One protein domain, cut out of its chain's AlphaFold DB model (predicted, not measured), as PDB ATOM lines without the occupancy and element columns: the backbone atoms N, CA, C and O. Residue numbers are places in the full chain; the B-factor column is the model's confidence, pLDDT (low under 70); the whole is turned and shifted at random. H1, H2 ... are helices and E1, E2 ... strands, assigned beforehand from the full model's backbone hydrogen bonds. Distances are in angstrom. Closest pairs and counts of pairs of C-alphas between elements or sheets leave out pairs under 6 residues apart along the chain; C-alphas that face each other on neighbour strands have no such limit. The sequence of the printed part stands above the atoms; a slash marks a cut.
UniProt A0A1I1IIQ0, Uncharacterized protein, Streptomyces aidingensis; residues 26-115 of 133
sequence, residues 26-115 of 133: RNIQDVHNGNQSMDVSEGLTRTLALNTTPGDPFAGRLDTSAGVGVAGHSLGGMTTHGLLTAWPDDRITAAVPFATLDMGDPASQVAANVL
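This is residues 26 to 115 of the 133 residues of an uncharacterized protein of Streptomyces aidingensis (UniProt A0A1I1IIQ0). A two-stranded sheet, E1 beside E2, has short H3 packed on it, and long H2 with link 53 to 67 makes the length. The 90 printed residues hold H1, H2, E1, H3, E2, a mixed class with 43 residues in named elements, under half. The whole is compact, radius of gyration of the C-alphas 13.7 A, spans 40 by 28 by 20 A.

Find E1, residues 68 to 73, from C-alpha 68 at (-16.010, 23.356, -42.275), 17.3 A long; E2, residues 92 to 98, is 16.5 A long and ends with C-alpha 98 at (-4.301, 10.876, -44.203). H3 is 75 to 82, 10.4 A; H2, 35 to 52, 26.6 A; H1, 29 to 32, 4.9 A.

E1 and E2 are parallel at 12 degrees; look for N 70 and O 94, 2.9 A. E1, H3, E2 form a strand-helix-strand unit, parallel neighbours with a helix between, its crossover right-handed. The closest C-alphas of H3 and E2 are Gly 77 and Pro 97, 4.3 A. H2 touches H3 with residues 36 to 37 alone, about perpendicular at 77 degrees, closest C-alphas Ser 37 and Thr 79, 5.3 A. H1 only just touches H3, with 3 pairs of C-alphas within 8 A, closest Val 31 and Thr 79, 6.0 A. Every O i to N i+4 pair is within hydrogen-bond range in H3, 12 of 14 in H2; H1 is too short for one.

The C-alphas of Gly 55 and Asp 102, the two farthest apart, are 41.6 A apart. The printed part has no cut; H2 to E1 is a long link, and residues 26 to 28 are under pLDDT 70.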
ATOM      1  N   ARG A  26       9.304  19.148 -33.162       56.38
ATOM      2  CA  ARG A  26       8.604  17.916 -33.577       56.38
ATOM      3  C   ARG A  26       7.944  17.230 -32.382       56.38
ATOM      4  O   ARG A  26       7.976  16.008 -32.252       56.38
ATOM      5  N   ASN A  27       7.365  18.035 -31.492       61.34
ATOM      6  CA  ASN A  27       6.795  17.535 -30.255       61.34
ATOM      7  C   ASN A  27       5.433  16.881 -30.519       61.34
ATOM      8  O   ASN A  27       4.404  17.548 -30.578       61.34
ATOM      9  N   ILE A  28       5.436  15.556 -30.649       67.44
ATOM     10  CA  ILE A  28       4.231  14.743 -30.865       67.44
ATOM     11  C   ILE A  28       3.219  14.914 -29.714       67.44
ATOM     12  O   ILE A  28       2.014  14.795 -29.934       67.44
ATOM     13  N   GLN A  29       3.674  15.273 -28.505       74.25
ATOM     14  CA  GLN A  29       2.783  15.509 -27.362       74.25
ATOM     15  C   GLN A  29       1.821  16.675 -27.585       74.25
ATOM     16  O   GLN A  29       0.751  16.682 -26.993       74.25
ATOM     17  N   ASP A  30       2.152  17.612 -28.473       74.50
ATOM     18  CA  ASP A  30       1.307  18.771 -28.776       74.50
ATOM     19  C   ASP A  30       0.027  18.402 -29.554       74.50
ATOM     20  O   ASP A  30      -0.935  19.163 -29.625       74.50
ATOM     21  N   VAL A  31       0.012  17.206 -30.151       75.75
ATOM     22  CA  VAL A  31      -1.204  16.592 -30.692       75.75
ATOM     23  C   VAL A  31      -1.972  15.882 -29.580       75.75
ATOM     24  O   VAL A  31      -3.180  16.047 -29.469       75.75
ATOM     25  N   HIS A  32      -1.282  15.107 -28.737       81.25
ATOM     26  CA  HIS A  32      -1.912  14.292 -27.693       81.25
ATOM     27  C   HIS A  32      -2.469  15.086 -26.509       81.25
ATOM     28  O   HIS A  32      -3.351  14.588 -25.819       81.25
ATOM     29  N   ASN A  33      -1.975  16.297 -26.261       83.81
ATOM     30  CA  ASN A  33      -2.519  17.204 -25.253       83.81
ATOM     31  C   ASN A  33      -3.587  18.160 -25.823       83.81
ATOM     32  O   ASN A  33      -4.130  18.975 -25.081       83.81
ATOM     33  N   GLY A  34      -3.885  18.065 -27.125       83.38
ATOM     34  CA  GLY A  34      -4.939  18.824 -27.793       83.38
ATOM     35  C   GLY A  34      -4.570  20.217 -28.272       83.38
ATOM     36  O   GLY A  34      -5.393  20.844 -28.938       83.38
ATOM     37  N   ASN A  35      -3.364  20.707 -27.991       84.62
ATOM     38  CA  ASN A  35      -2.961  22.064 -28.357       84.62
ATOM     39  C   ASN A  35      -3.112  22.329 -29.855       84.62
ATOM     40  O   ASN A  35      -3.684  23.346 -30.233       84.62
ATOM     41  N   GLN A  36      -2.685  21.398 -30.713       81.88
ATOM     42  CA  GLN A  36      -2.846  21.570 -32.160       81.88
ATOM     43  C   GLN A  36      -4.303  21.577 -32.611       81.88
ATOM     44  O   GLN A  36      -4.642  22.308 -33.541       81.88
ATOM     45  N   SER A  37      -5.160  20.773 -31.982       85.50
ATOM     46  CA  SER A  37      -6.587  20.729 -32.307       85.50
ATOM     47  C   SER A  37      -7.249  22.049 -31.911       85.50
ATOM     48  O   SER A  37      -7.878  22.690 -32.748       85.50
ATOM     49  N   MET A  38      -6.996  22.529 -30.688       88.19
ATOM     50  CA  MET A  38      -7.479  23.832 -30.213       88.19
ATOM     51  C   MET A  38      -6.939  24.990 -31.053       88.19
ATOM     52  O   MET A  38      -7.667  25.932 -31.363       88.19
ATOM     53  N   ASP A  39      -5.682  24.900 -31.483       87.25
ATOM     54  CA  ASP A  39      -5.111  25.840 -32.430       87.25
ATOM     55  C   ASP A  39      -5.936  25.857 -33.716       87.25
ATOM     56  O   ASP A  39      -6.368  26.933 -34.132       87.25
ATOM     57  N   VAL A  40      -6.180  24.709 -34.357       86.00
ATOM     58  CA  VAL A  40      -6.998  24.650 -35.581       86.00
ATOM     59  C   VAL A  40      -8.368  25.275 -35.354       86.00
ATOM     60  O   VAL A  40      -8.756  26.129 -36.152       86.00
ATOM     61  N   SER A  41      -9.046  24.933 -34.260       90.12
ATOM     62  CA  SER A  41     -10.334  25.525 -33.895       90.12
ATOM     63  C   SER A  41     -10.272  27.047 -33.806       90.12
ATOM     64  O   SER A  41     -11.151  27.731 -34.331       90.12
ATOM     65  N   GLU A  42      -9.215  27.612 -33.227       91.19
ATOM     66  CA  GLU A  42      -9.056  29.065 -33.186       91.19
ATOM     67  C   GLU A  42      -8.733  29.666 -34.565       91.19
ATOM     68  O   GLU A  42      -9.242  30.721 -34.950       91.19
ATOM     69  N   GLY A  43      -7.931  28.972 -35.372       88.19
ATOM     70  CA  GLY A  43      -7.688  29.357 -36.762       88.19
ATOM     71  C   GLY A  43      -8.982  29.416 -37.578       88.19
ATOM     72  O   GLY A  43      -9.168  30.343 -38.371       88.19
ATOM     73  N   LEU A  44      -9.894  28.467 -37.351       89.88
ATOM     74  CA  LEU A  44     -11.228  28.455 -37.948       89.88
ATOM     75  C   LEU A  44     -12.060  29.643 -37.476       89.88
ATOM     76  O   LEU A  44     -12.604  30.351 -38.318       89.88
ATOM     77  N   THR A  45     -12.093  29.922 -36.171       92.56
ATOM     78  CA  THR A  45     -12.790  31.097 -35.616       92.56
ATOM     79  C   THR A  45     -12.336  32.379 -36.307       92.56
ATOM     80  O   THR A  45     -13.162  33.125 -36.835       92.56
ATOM     81  N   ARG A  46     -11.019  32.604 -36.380       90.69
ATOM     82  CA  ARG A  46     -10.450  33.794 -37.023       90.69
ATOM     83  C   ARG A  46     -10.754  33.852 -38.511       90.69
ATOM     84  O   ARG A  46     -11.112  34.913 -39.004       90.69
ATOM     85  N   THR A  47     -10.640  32.727 -39.216       89.56
ATOM     86  CA  THR A  47     -10.907  32.673 -40.662       89.56
ATOM     87  C   THR A  47     -12.369  32.989 -40.958       89.56
ATOM     88  O   THR A  47     -12.649  33.792 -41.841       89.56
ATOM     89  N   LEU A  48     -13.307  32.406 -40.209       90.75
ATOM     90  CA  LEU A  48     -14.736  32.649 -40.406       90.75
ATOM     91  C   LEU A  48     -15.119  34.094 -40.053       90.75
ATOM     92  O   LEU A  48     -15.957  34.679 -40.736       90.75
ATOM     93  N   ALA A  49     -14.463  34.709 -39.063       92.56
ATOM     94  CA  ALA A  49     -14.669  36.118 -38.717       92.56
ATOM     95  C   ALA A  49     -14.261  37.094 -39.841       92.56
ATOM     96  O   ALA A  49     -14.801  38.203 -39.917       92.56
ATOM     97  N   LEU A  50     -13.373  36.693 -40.763       91.88
ATOM     98  CA  LEU A  50     -13.038  37.508 -41.941       91.88
ATOM     99  C   LEU A  50     -14.268  37.761 -42.826       91.88
ATOM    100  O   LEU A  50     -14.355  38.801 -43.471       91.88
ATOM    101  N   ASN A  51     -15.267  36.871 -42.784       92.94
ATOM    102  CA  ASN A  51     -16.518  37.044 -43.522       92.94
ATOM    103  C   ASN A  51     -17.289  38.308 -43.120       92.94
ATOM    104  O   ASN A  51     -18.027  38.863 -43.929       92.94
ATOM    105  N   THR A  52     -17.146  38.757 -41.874       93.88
ATOM    106  CA  THR A  52     -17.858  39.926 -41.339       93.88
ATOM    107  C   THR A  52     -16.922  41.086 -41.012       93.88
ATOM    108  O   THR A  52     -17.366  42.085 -40.453       93.88
ATOM    109  N   THR A  53     -15.631  40.971 -41.336       94.44
ATOM    110  CA  THR A  53     -14.633  42.009 -41.052       94.44
ATOM    111  C   THR A  53     -14.707  43.112 -42.117       94.44
ATOM    112  O   THR A  53     -14.483  42.831 -43.298       94.44
ATOM    113  N   PRO A  54     -15.012  44.375 -41.755       93.06
ATOM    114  CA  PRO A  54     -15.124  45.456 -42.731       93.06
ATOM    115  C   PRO A  54     -13.818  45.685 -43.498       93.06
ATOM    116  O   PRO A  54     -12.759  45.856 -42.899       93.06
ATOM    117  N   GLY A  55     -13.903  45.720 -44.829       90.94
ATOM    118  CA  GLY A  55     -12.750  45.951 -45.706       90.94
ATOM    119  C   GLY A  55     -11.870  44.722 -45.958       90.94
ATOM    120  O   GLY A  55     -10.914  44.828 -46.726       90.94
ATOM    121  N   ASP A  56     -12.188  43.564 -45.372       93.31
ATOM    122  CA  ASP A  56     -11.447  42.331 -45.632       93.31
ATOM    123  C   ASP A  56     -11.780  41.752 -47.026       93.31
ATOM    124  O   ASP A  56     -12.946  41.761 -47.438       93.31
ATOM    125  N   PRO A  57     -10.801  41.203 -47.772       91.00
ATOM    126  CA  PRO A  57     -11.054  40.541 -49.052       91.00
ATOM    127  C   PRO A  57     -12.040  39.363 -48.999       91.00
ATOM    128  O   PRO A  57     -12.557  38.981 -50.051       91.00
ATOM    129  N   PHE A  58     -12.292  38.770 -47.832       88.62
ATOM    130  CA  PHE A  58     -13.253  37.684 -47.632       88.62
ATOM    131  C   PHE A  58     -14.620  38.147 -47.116       88.62
ATOM    132  O   PHE A  58     -15.513  37.309 -46.974       88.62
ATOM    133  N   ALA A  59     -14.822  39.449 -46.889       92.19
ATOM    134  CA  ALA A  59     -16.082  39.985 -46.384       92.19
ATOM    135  C   ALA A  59     -17.267  39.615 -47.301       92.19
ATOM    136  O   ALA A  59     -17.285  39.959 -48.486       92.19
ATOM    137  N   GLY A  60     -18.249  38.894 -46.754       91.69
ATOM    138  CA  GLY A  60     -19.426  38.387 -47.466       91.69
ATOM    139  C   GLY A  60     -19.145  37.279 -48.487       91.69
ATOM    140  O   GLY A  60     -19.989  37.024 -49.344       91.69
ATOM    141  N   ARG A  61     -17.961  36.651 -48.454       89.50
ATOM    142  CA  ARG A  61     -17.530  35.635 -49.436       89.50
ATOM    143  C   ARG A  61     -17.334  34.240 -48.853       89.50
ATOM    144  O   ARG A  61     -17.056  33.315 -49.613       89.50
ATOM    145  N   LEU A  62     -17.443  34.075 -47.537       88.50
ATOM    146  CA  LEU A  62     -17.368  32.768 -46.891       88.50
ATOM    147  C   LEU A  62     -18.779  32.258 -46.609       88.50
ATOM    148  O   LEU A  62     -19.572  32.926 -45.947       88.50
ATOM    149  N   ASP A  63     -19.075  31.046 -47.070       88.25
ATOM    150  CA  ASP A  63     -20.267  30.329 -46.635       88.25
ATOM    151  C   ASP A  63     -20.018  29.744 -45.242       88.25
ATOM    152  O   ASP A  63     -19.467  28.657 -45.082       88.25
ATOM    153  N   THR A  64     -20.396  30.502 -44.215       89.06
ATOM    154  CA  THR A  64     -20.266  30.084 -42.815       89.06
ATOM    155  C   THR A  64     -21.385  29.138 -42.374       89.06
ATOM    156  O   THR A  64     -21.357  28.667 -41.242       89.06
ATOM    157  N   SER A  65     -22.375  28.868 -43.235       89.06
ATOM    158  CA  SER A  65     -23.530  28.010 -42.935       89.06
ATOM    159  C   SER A  65     -23.337  26.557 -43.377       89.06
ATOM    160  O   SER A  65     -23.888  25.652 -42.756       89.06
ATOM    161  N   ALA A  66     -22.512  26.317 -44.402       87.12
ATOM    162  CA  ALA A  66     -22.207  24.975 -44.907       87.12
ATOM    163  C   ALA A  66     -21.334  24.120 -43.964       87.12
ATOM    164  O   ALA A  66     -21.197  22.907 -44.162       87.12
ATOM    165  N   GLY A  67     -20.729  24.738 -42.948       88.56
ATOM    166  CA  GLY A  67     -19.750  24.103 -42.070       88.56
ATOM    167  C   GLY A  67     -18.358  23.995 -42.697       88.56
ATOM    168  O   GLY A  67     -18.081  24.513 -43.781       88.56
ATOM    169  N   VAL A  68     -17.444  23.351 -41.975       92.62
ATOM    170  CA  VAL A  68     -16.010  23.356 -42.275       92.62
ATOM    171  C   VAL A  68     -15.511  21.957 -42.632       92.62
ATOM    172  O   VAL A  68     -15.794  20.973 -41.948       92.62
ATOM    173  N   GLY A  69     -14.699  21.886 -43.689       92.00
ATOM    174  CA  GLY A  69     -13.913  20.703 -44.029       92.00
ATOM    175  C   GLY A  69     -12.483  20.783 -43.488       92.00
ATOM    176  O   GLY A  69     -11.808  21.790 -43.700       92.00
ATOM    177  N   VAL A  70     -11.989  19.712 -42.860       91.56
ATOM    178  CA  VAL A  70     -10.600  19.596 -42.375       91.56
ATOM    179  C   VAL A  70      -9.869  18.416 -43.006       91.56
ATOM    180  O   VAL A  70     -10.444  17.365 -43.282       91.56
ATOM    181  N   ALA A  71      -8.575  18.583 -43.257       89.19
ATOM    182  CA  ALA A  71      -7.726  17.530 -43.794       89.19
ATOM    183  C   ALA A  71      -6.287  17.709 -43.318       89.19
ATOM    184  O   ALA A  71      -5.779  18.830 -43.244       89.19
ATOM    185  N   GLY A  72      -5.602  16.596 -43.074       84.38
ATOM    186  CA  GLY A  72      -4.228  16.618 -42.595       84.38
ATOM    187  C   GLY A  72      -3.531  15.280 -42.779       84.38
ATOM    188  O   GLY A  72      -4.170  14.234 -42.832       84.38
ATOM    189  N   HIS A  73      -2.206  15.326 -42.905       85.19
ATOM    190  CA  HIS A  73      -1.367  14.156 -43.153       85.19
ATOM    191  C   HIS A  73      -0.482  13.844 -41.948       85.19
ATOM    192  O   HIS A  73       0.104  14.761 -41.369       85.19
ATOM    193  N   SER A  74      -0.330  12.559 -41.617       84.06
ATOM    194  CA  SER A  74       0.489  12.078 -40.499       84.06
ATOM    195  C   SER A  74       0.061  12.738 -39.183       84.06
ATOM    196  O   SER A  74      -1.104  12.619 -38.813       84.06
ATOM    197  N   LEU A  75       0.936  13.489 -38.509       80.81
ATOM    198  CA  LEU A  75       0.575  14.251 -37.307       80.81
ATOM    199  C   LEU A  75      -0.602  15.207 -37.546       80.81
ATOM    200  O   LEU A  75      -1.485  15.298 -36.706       80.81
ATOM    201  N   GLY A  76      -0.690  15.833 -38.724       79.50
ATOM    202  CA  GLY A  76      -1.856  16.648 -39.077       79.50
ATOM    203  C   GLY A  76      -3.130  15.820 -39.278       79.50
ATOM    204  O   GLY A  76      -4.234  16.334 -39.117       79.50
ATOM    205  N   GLY A  77      -2.995  14.537 -39.619       84.81
ATOM    206  CA  GLY A  77      -4.102  13.586 -39.641       84.81
ATOM    207  C   GLY A  77      -4.607  13.282 -38.232       84.81
ATOM    208  O   GLY A  77      -5.817  13.249 -38.031       84.81
ATOM    209  N   MET A  78      -3.706  13.183 -37.250       87.81
ATOM    210  CA  MET A  78      -4.082  12.990 -35.846       87.81
ATOM    211  C   MET A  78      -4.778  14.232 -35.292       87.81
ATOM    212  O   MET A  78      -5.794  14.106 -34.622       87.81
ATOM    213  N   THR A  79      -4.319  15.436 -35.644       88.38
ATOM    214  CA  THR A  79      -5.038  16.687 -35.344       88.38
ATOM    215  C   THR A  79      -6.429  16.701 -35.982       88.38
ATOM    216  O   THR A  79      -7.412  17.030 -35.327       88.38
ATOM    217  N   THR A  80      -6.529  16.293 -37.254       90.56
ATOM    218  CA  THR A  80      -7.812  16.207 -37.978       90.56
ATOM    219  C   THR A  80      -8.764  15.229 -37.295       90.56
ATOM    220  O   THR A  80      -9.945  15.523 -37.163       90.56
ATOM    221  N   HIS A  81      -8.259  14.079 -36.848       91.69
ATOM    222  CA  HIS A  81      -9.055  13.085 -36.141       91.69
ATOM    223  C   HIS A  81      -9.435  13.566 -34.731       91.69
ATOM    224  O   HIS A  81     -10.587  13.434 -34.338       91.69
ATOM    225  N   GLY A  82      -8.515  14.222 -34.016       91.31
ATOM    226  CA  GLY A  82      -8.743  14.788 -32.684       91.31
ATOM    227  C   GLY A  82      -9.872  15.824 -32.629       91.31
ATOM    228  O   GLY A  82     -10.598  15.862 -31.638       91.31
ATOM    229  N   LEU A  83     -10.072  16.592 -33.708       93.88
ATOM    230  CA  LEU A  83     -11.204  17.521 -33.877       93.88
ATOM    231  C   LEU A  83     -12.573  16.835 -33.968       93.88
ATOM    232  O   LEU A  83     -13.604  17.496 -33.879       93.88
ATOM    233  N   LEU A  84     -12.595  15.519 -34.175       94.94
ATOM    234  CA  LEU A  84     -13.811  14.707 -34.185       94.94
ATOM    235  C   LEU A  84     -13.998  13.941 -32.872       94.94
ATOM    236  O   LEU A  84     -15.092  13.439 -32.627       94.94
ATOM    237  N   THR A  85     -12.944  13.819 -32.058       93.25
ATOM    238  CA  THR A  85     -12.880  12.913 -30.904       93.25
ATOM    239  C   THR A  85     -12.634  13.690 -29.605       93.25
ATOM    240  O   THR A  85     -13.560  14.274 -29.049       93.25
ATOM    241  N   ALA A  86     -11.396  13.724 -29.110       90.25
ATOM    242  CA  ALA A  86     -11.028  14.221 -27.787       90.25
ATOM    243  C   ALA A  86     -11.063  15.754 -27.652       90.25
ATOM    244  O   ALA A  86     -11.207  16.256 -26.538       90.25
ATOM    245  N   TRP A  87     -10.968  16.495 -28.762       94.38
ATOM    246  CA  TRP A  87     -11.047  17.966 -28.786       94.38
ATOM    247  C   TRP A  87     -12.030  18.421 -29.859       94.38
ATOM    248  O   TRP A  87     -11.624  18.994 -30.871       94.38
ATOM    249  N   PRO A  88     -13.315  18.100 -29.670       94.56
ATOM    250  CA  PRO A  88     -14.299  18.188 -30.725       94.56
ATOM    251  C   PRO A  88     -14.626  19.632 -31.093       94.56
ATOM    252  O   PRO A  88     -14.771  20.490 -30.224       94.56
ATOM    253  N   ASP A  89     -14.796  19.863 -32.391       94.94
ATOM    254  CA  ASP A  89     -15.248  21.131 -32.958       94.94
ATOM    255  C   ASP A  89     -16.494  20.872 -33.815       94.94
ATOM    256  O   ASP A  89     -16.433  20.228 -34.865       94.94
ATOM    257  N   ASP A  90     -17.649  21.330 -33.336       95.25
ATOM    258  CA  ASP A  90     -18.972  21.059 -33.920       95.25
ATOM    259  C   ASP A  90     -19.188  21.719 -35.290       95.25
ATOM    260  O   ASP A  90     -20.077  21.329 -36.048       95.25
ATOM    261  N   ARG A  91     -18.324  22.671 -35.659       95.25
ATOM    262  CA  ARG A  91     -18.328  23.315 -36.979       95.25
ATOM    263  C   ARG A  91     -17.827  22.379 -38.077       95.25
ATOM    264  O   ARG A  91     -18.011  22.679 -39.260       95.25
ATOM    265  N   ILE A  92     -17.165  21.277 -37.719       94.81
ATOM    266  CA  ILE A  92     -16.608  20.324 -38.676       94.81
ATOM    267  C   ILE A  92     -17.709  19.428 -39.248       94.81
ATOM    268  O   ILE A  92     -18.304  18.615 -38.546       94.81
ATOM    269  N   THR A  93     -17.926  19.521 -40.561       95.12
ATOM    270  CA  THR A  93     -18.928  18.723 -41.294       95.12
ATOM    271  C   THR A  93     -18.299  17.710 -42.251       95.12
ATOM    272  O   THR A  93     -18.961  16.768 -42.700       95.12
ATOM    273  N   ALA A  94     -17.003  17.848 -42.541       94.00
ATOM    274  CA  ALA A  94     -16.247  16.897 -43.346       94.00
ATOM    275  C   ALA A  94     -14.794  16.775 -42.871       94.00
ATOM    276  O   ALA A  94     -14.144  17.774 -42.568       94.00
ATOM    277  N   ALA A  95     -14.255  15.556 -42.868       93.06
ATOM    278  CA  ALA A  95     -12.882  15.303 -42.452       93.06
ATOM    279  C   ALA A  95     -12.175  14.278 -43.343       93.06
ATOM    280  O   ALA A  95     -12.739  13.240 -43.698       93.06
ATOM    281  N   VAL A  96     -10.909  14.551 -43.671       92.56
ATOM    282  CA  VAL A  96     -10.050  13.632 -44.432       92.56
ATOM    283  C   VAL A  96      -8.682  13.467 -43.751       92.56
ATOM    284  O   VAL A  96      -7.722  14.158 -44.111       92.56
ATOM    285  N   PRO A  97      -8.562  12.583 -42.744       88.88
ATOM    286  CA  PRO A  97      -7.278  12.219 -42.151       88.88
ATOM    287  C   PRO A  97      -6.474  11.299 -43.087       88.88
ATOM    288  O   PRO A  97      -6.961  10.249 -43.517       88.88
ATOM    289  N   PHE A  98      -5.224  11.665 -43.381       85.44
ATOM    290  CA  PHE A  98      -4.301  10.876 -44.203       85.44
ATOM    291  C   PHE A  98      -3.186  10.272 -43.349       85.44
ATOM    292  O   PHE A  98      -2.490  11.010 -42.651       85.44
ATOM    293  N   ALA A  99      -2.958   8.959 -43.467       84.56
ATOM    294  CA  ALA A  99      -1.870   8.237 -42.795       84.56
ATOM    295  C   ALA A  99      -1.748   8.606 -41.301       84.56
ATOM    296  O   ALA A  99      -0.659   8.904 -40.809       84.56
ATOM    297  N   THR A 100      -2.895   8.677 -40.625       82.62
ATOM    298  CA  THR A 100      -3.022   9.057 -39.216       82.62
ATOM    299  C   THR A 100      -2.990   7.834 -38.310       82.62
ATOM    300  O   THR A 100      -3.228   6.724 -38.777       82.62
ATOM    301  N   LEU A 101      -2.761   8.067 -37.020       83.62
ATOM    302  CA  LEU A 101      -3.157   7.138 -35.968       83.62
ATOM    303  C   LEU A 101      -4.621   7.372 -35.573       83.62
ATOM    304  O   LEU A 101      -5.155   8.480 -35.742       83.62
ATOM    305  N   ASP A 102      -5.251   6.328 -35.044       83.88
ATOM    306  CA  ASP A 102      -6.532   6.425 -34.351       83.88
ATOM    307  C   ASP A 102      -6.417   7.337 -33.107       83.88
ATOM    308  O   ASP A 102      -5.452   7.259 -32.346       83.88
ATOM    309  N   MET A 103      -7.391   8.233 -32.933       87.81
ATOM    310  CA  MET A 103      -7.471   9.216 -31.845       87.81
ATOM    311  C   MET A 103      -8.729   9.014 -30.986       87.81
ATOM    312  O   MET A 103      -9.097   9.908 -30.221       87.81
ATOM    313  N   GLY A 104      -9.378   7.853 -31.098       87.44
ATOM    314  CA  GLY A 104     -10.516   7.453 -30.279       87.44
ATOM    315  C   GLY A 104     -11.863   7.581 -30.985       87.44
ATOM    316  O   GLY A 104     -11.954   7.822 -32.185       87.44
ATOM    317  N   ASP A 105     -12.926   7.401 -30.207       91.06
ATOM    318  CA  ASP A 105     -14.291   7.406 -30.721       91.06
ATOM    319  C   ASP A 105     -14.806   8.831 -30.994       91.06
ATOM    320  O   ASP A 105     -14.431   9.779 -30.291       91.06
ATOM    321  N   PRO A 106     -15.689   9.004 -31.996       89.81
ATOM    322  CA  PRO A 106     -16.258  10.304 -32.317       89.81
ATOM    323  C   PRO A 106     -17.090  10.858 -31.158       89.81
ATOM    324  O   PRO A 106     -17.913  10.158 -30.561       89.81
ATOM    325  N   ALA A 107     -16.919  12.146 -30.874       93.06
ATOM    326  CA  ALA A 107     -17.740  12.855 -29.908       93.06
ATOM    327  C   ALA A 107     -19.159  13.069 -30.452       93.06
ATOM    328  O   ALA A 107     -19.349  13.442 -31.608       93.06
ATOM    329  N   SER A 108     -20.168  12.936 -29.589       93.38
ATOM    330  CA  SER A 108     -21.585  13.081 -29.964       93.38
ATOM    331  C   SER A 108     -21.964  14.463 -30.506       93.38
ATOM    332  O   SER A 108     -23.006  14.609 -31.136       93.38
ATOM    333  N   GLN A 109     -21.143  15.478 -30.234       92.19
ATOM    334  CA  GLN A 109     -21.344  16.852 -30.693       92.19
ATOM    335  C   GLN A 109     -20.851  17.110 -32.124       92.19
ATOM    336  O   GLN A 109     -21.113  18.181 -32.660       92.19
ATOM    337  N   VAL A 110     -20.167  16.150 -32.761       91.69
ATOM    338  CA  VAL A 110     -19.630  16.306 -34.120       91.69
ATOM    339  C   VAL A 110     -20.370  15.394 -35.096       91.69
ATOM    340  O   VAL A 110     -20.341  14.170 -34.978       91.69
ATOM    341  N   ALA A 111     -20.999  15.993 -36.107       92.19
ATOM    342  CA  ALA A 111     -21.714  15.290 -37.171       92.19
ATOM    343  C   ALA A 111     -20.968  15.427 -38.512       92.19
ATOM    344  O   ALA A 111     -21.422  16.112 -39.430       92.19
ATOM    345  N   ALA A 112     -19.804  14.778 -38.624       92.44
ATOM    346  CA  ALA A 112     -18.928  14.894 -39.791       92.44
ATOM    347  C   ALA A 112     -18.966  13.665 -40.716       92.44
ATOM    348  O   ALA A 112     -18.953  12.517 -40.272       92.44
ATOM    349  N   ASN A 113     -18.906  13.906 -42.029       93.94
ATOM    350  CA  ASN A 113     -18.587  12.869 -43.012       93.94
ATOM    351  C   ASN A 113     -17.069  12.643 -43.056       93.94
ATOM    352  O   ASN A 113     -16.316  13.571 -43.354       93.94
ATOM    353  N   VAL A 114     -16.609  11.416 -42.793       91.12
ATOM    354  CA  VAL A 114     -15.173  11.116 -42.642       91.12
ATOM    355  C   VAL A 114     -14.681  10.142 -43.710       91.12
ATOM    356  O   VAL A 114     -15.252   9.066 -43.890       91.12
ATOM    357  N   LEU A 115     -13.584  10.499 -44.386       91.25
ATOM    358  CA  LEU A 115     -12.841   9.622 -45.294       91.25
ATOM    359  C   LEU A 115     -11.413   9.426 -44.774       91.25
ATOM    360  O   LEU A 115     -10.571  10.310 -44.906       91.25
TER     361      LEU A 115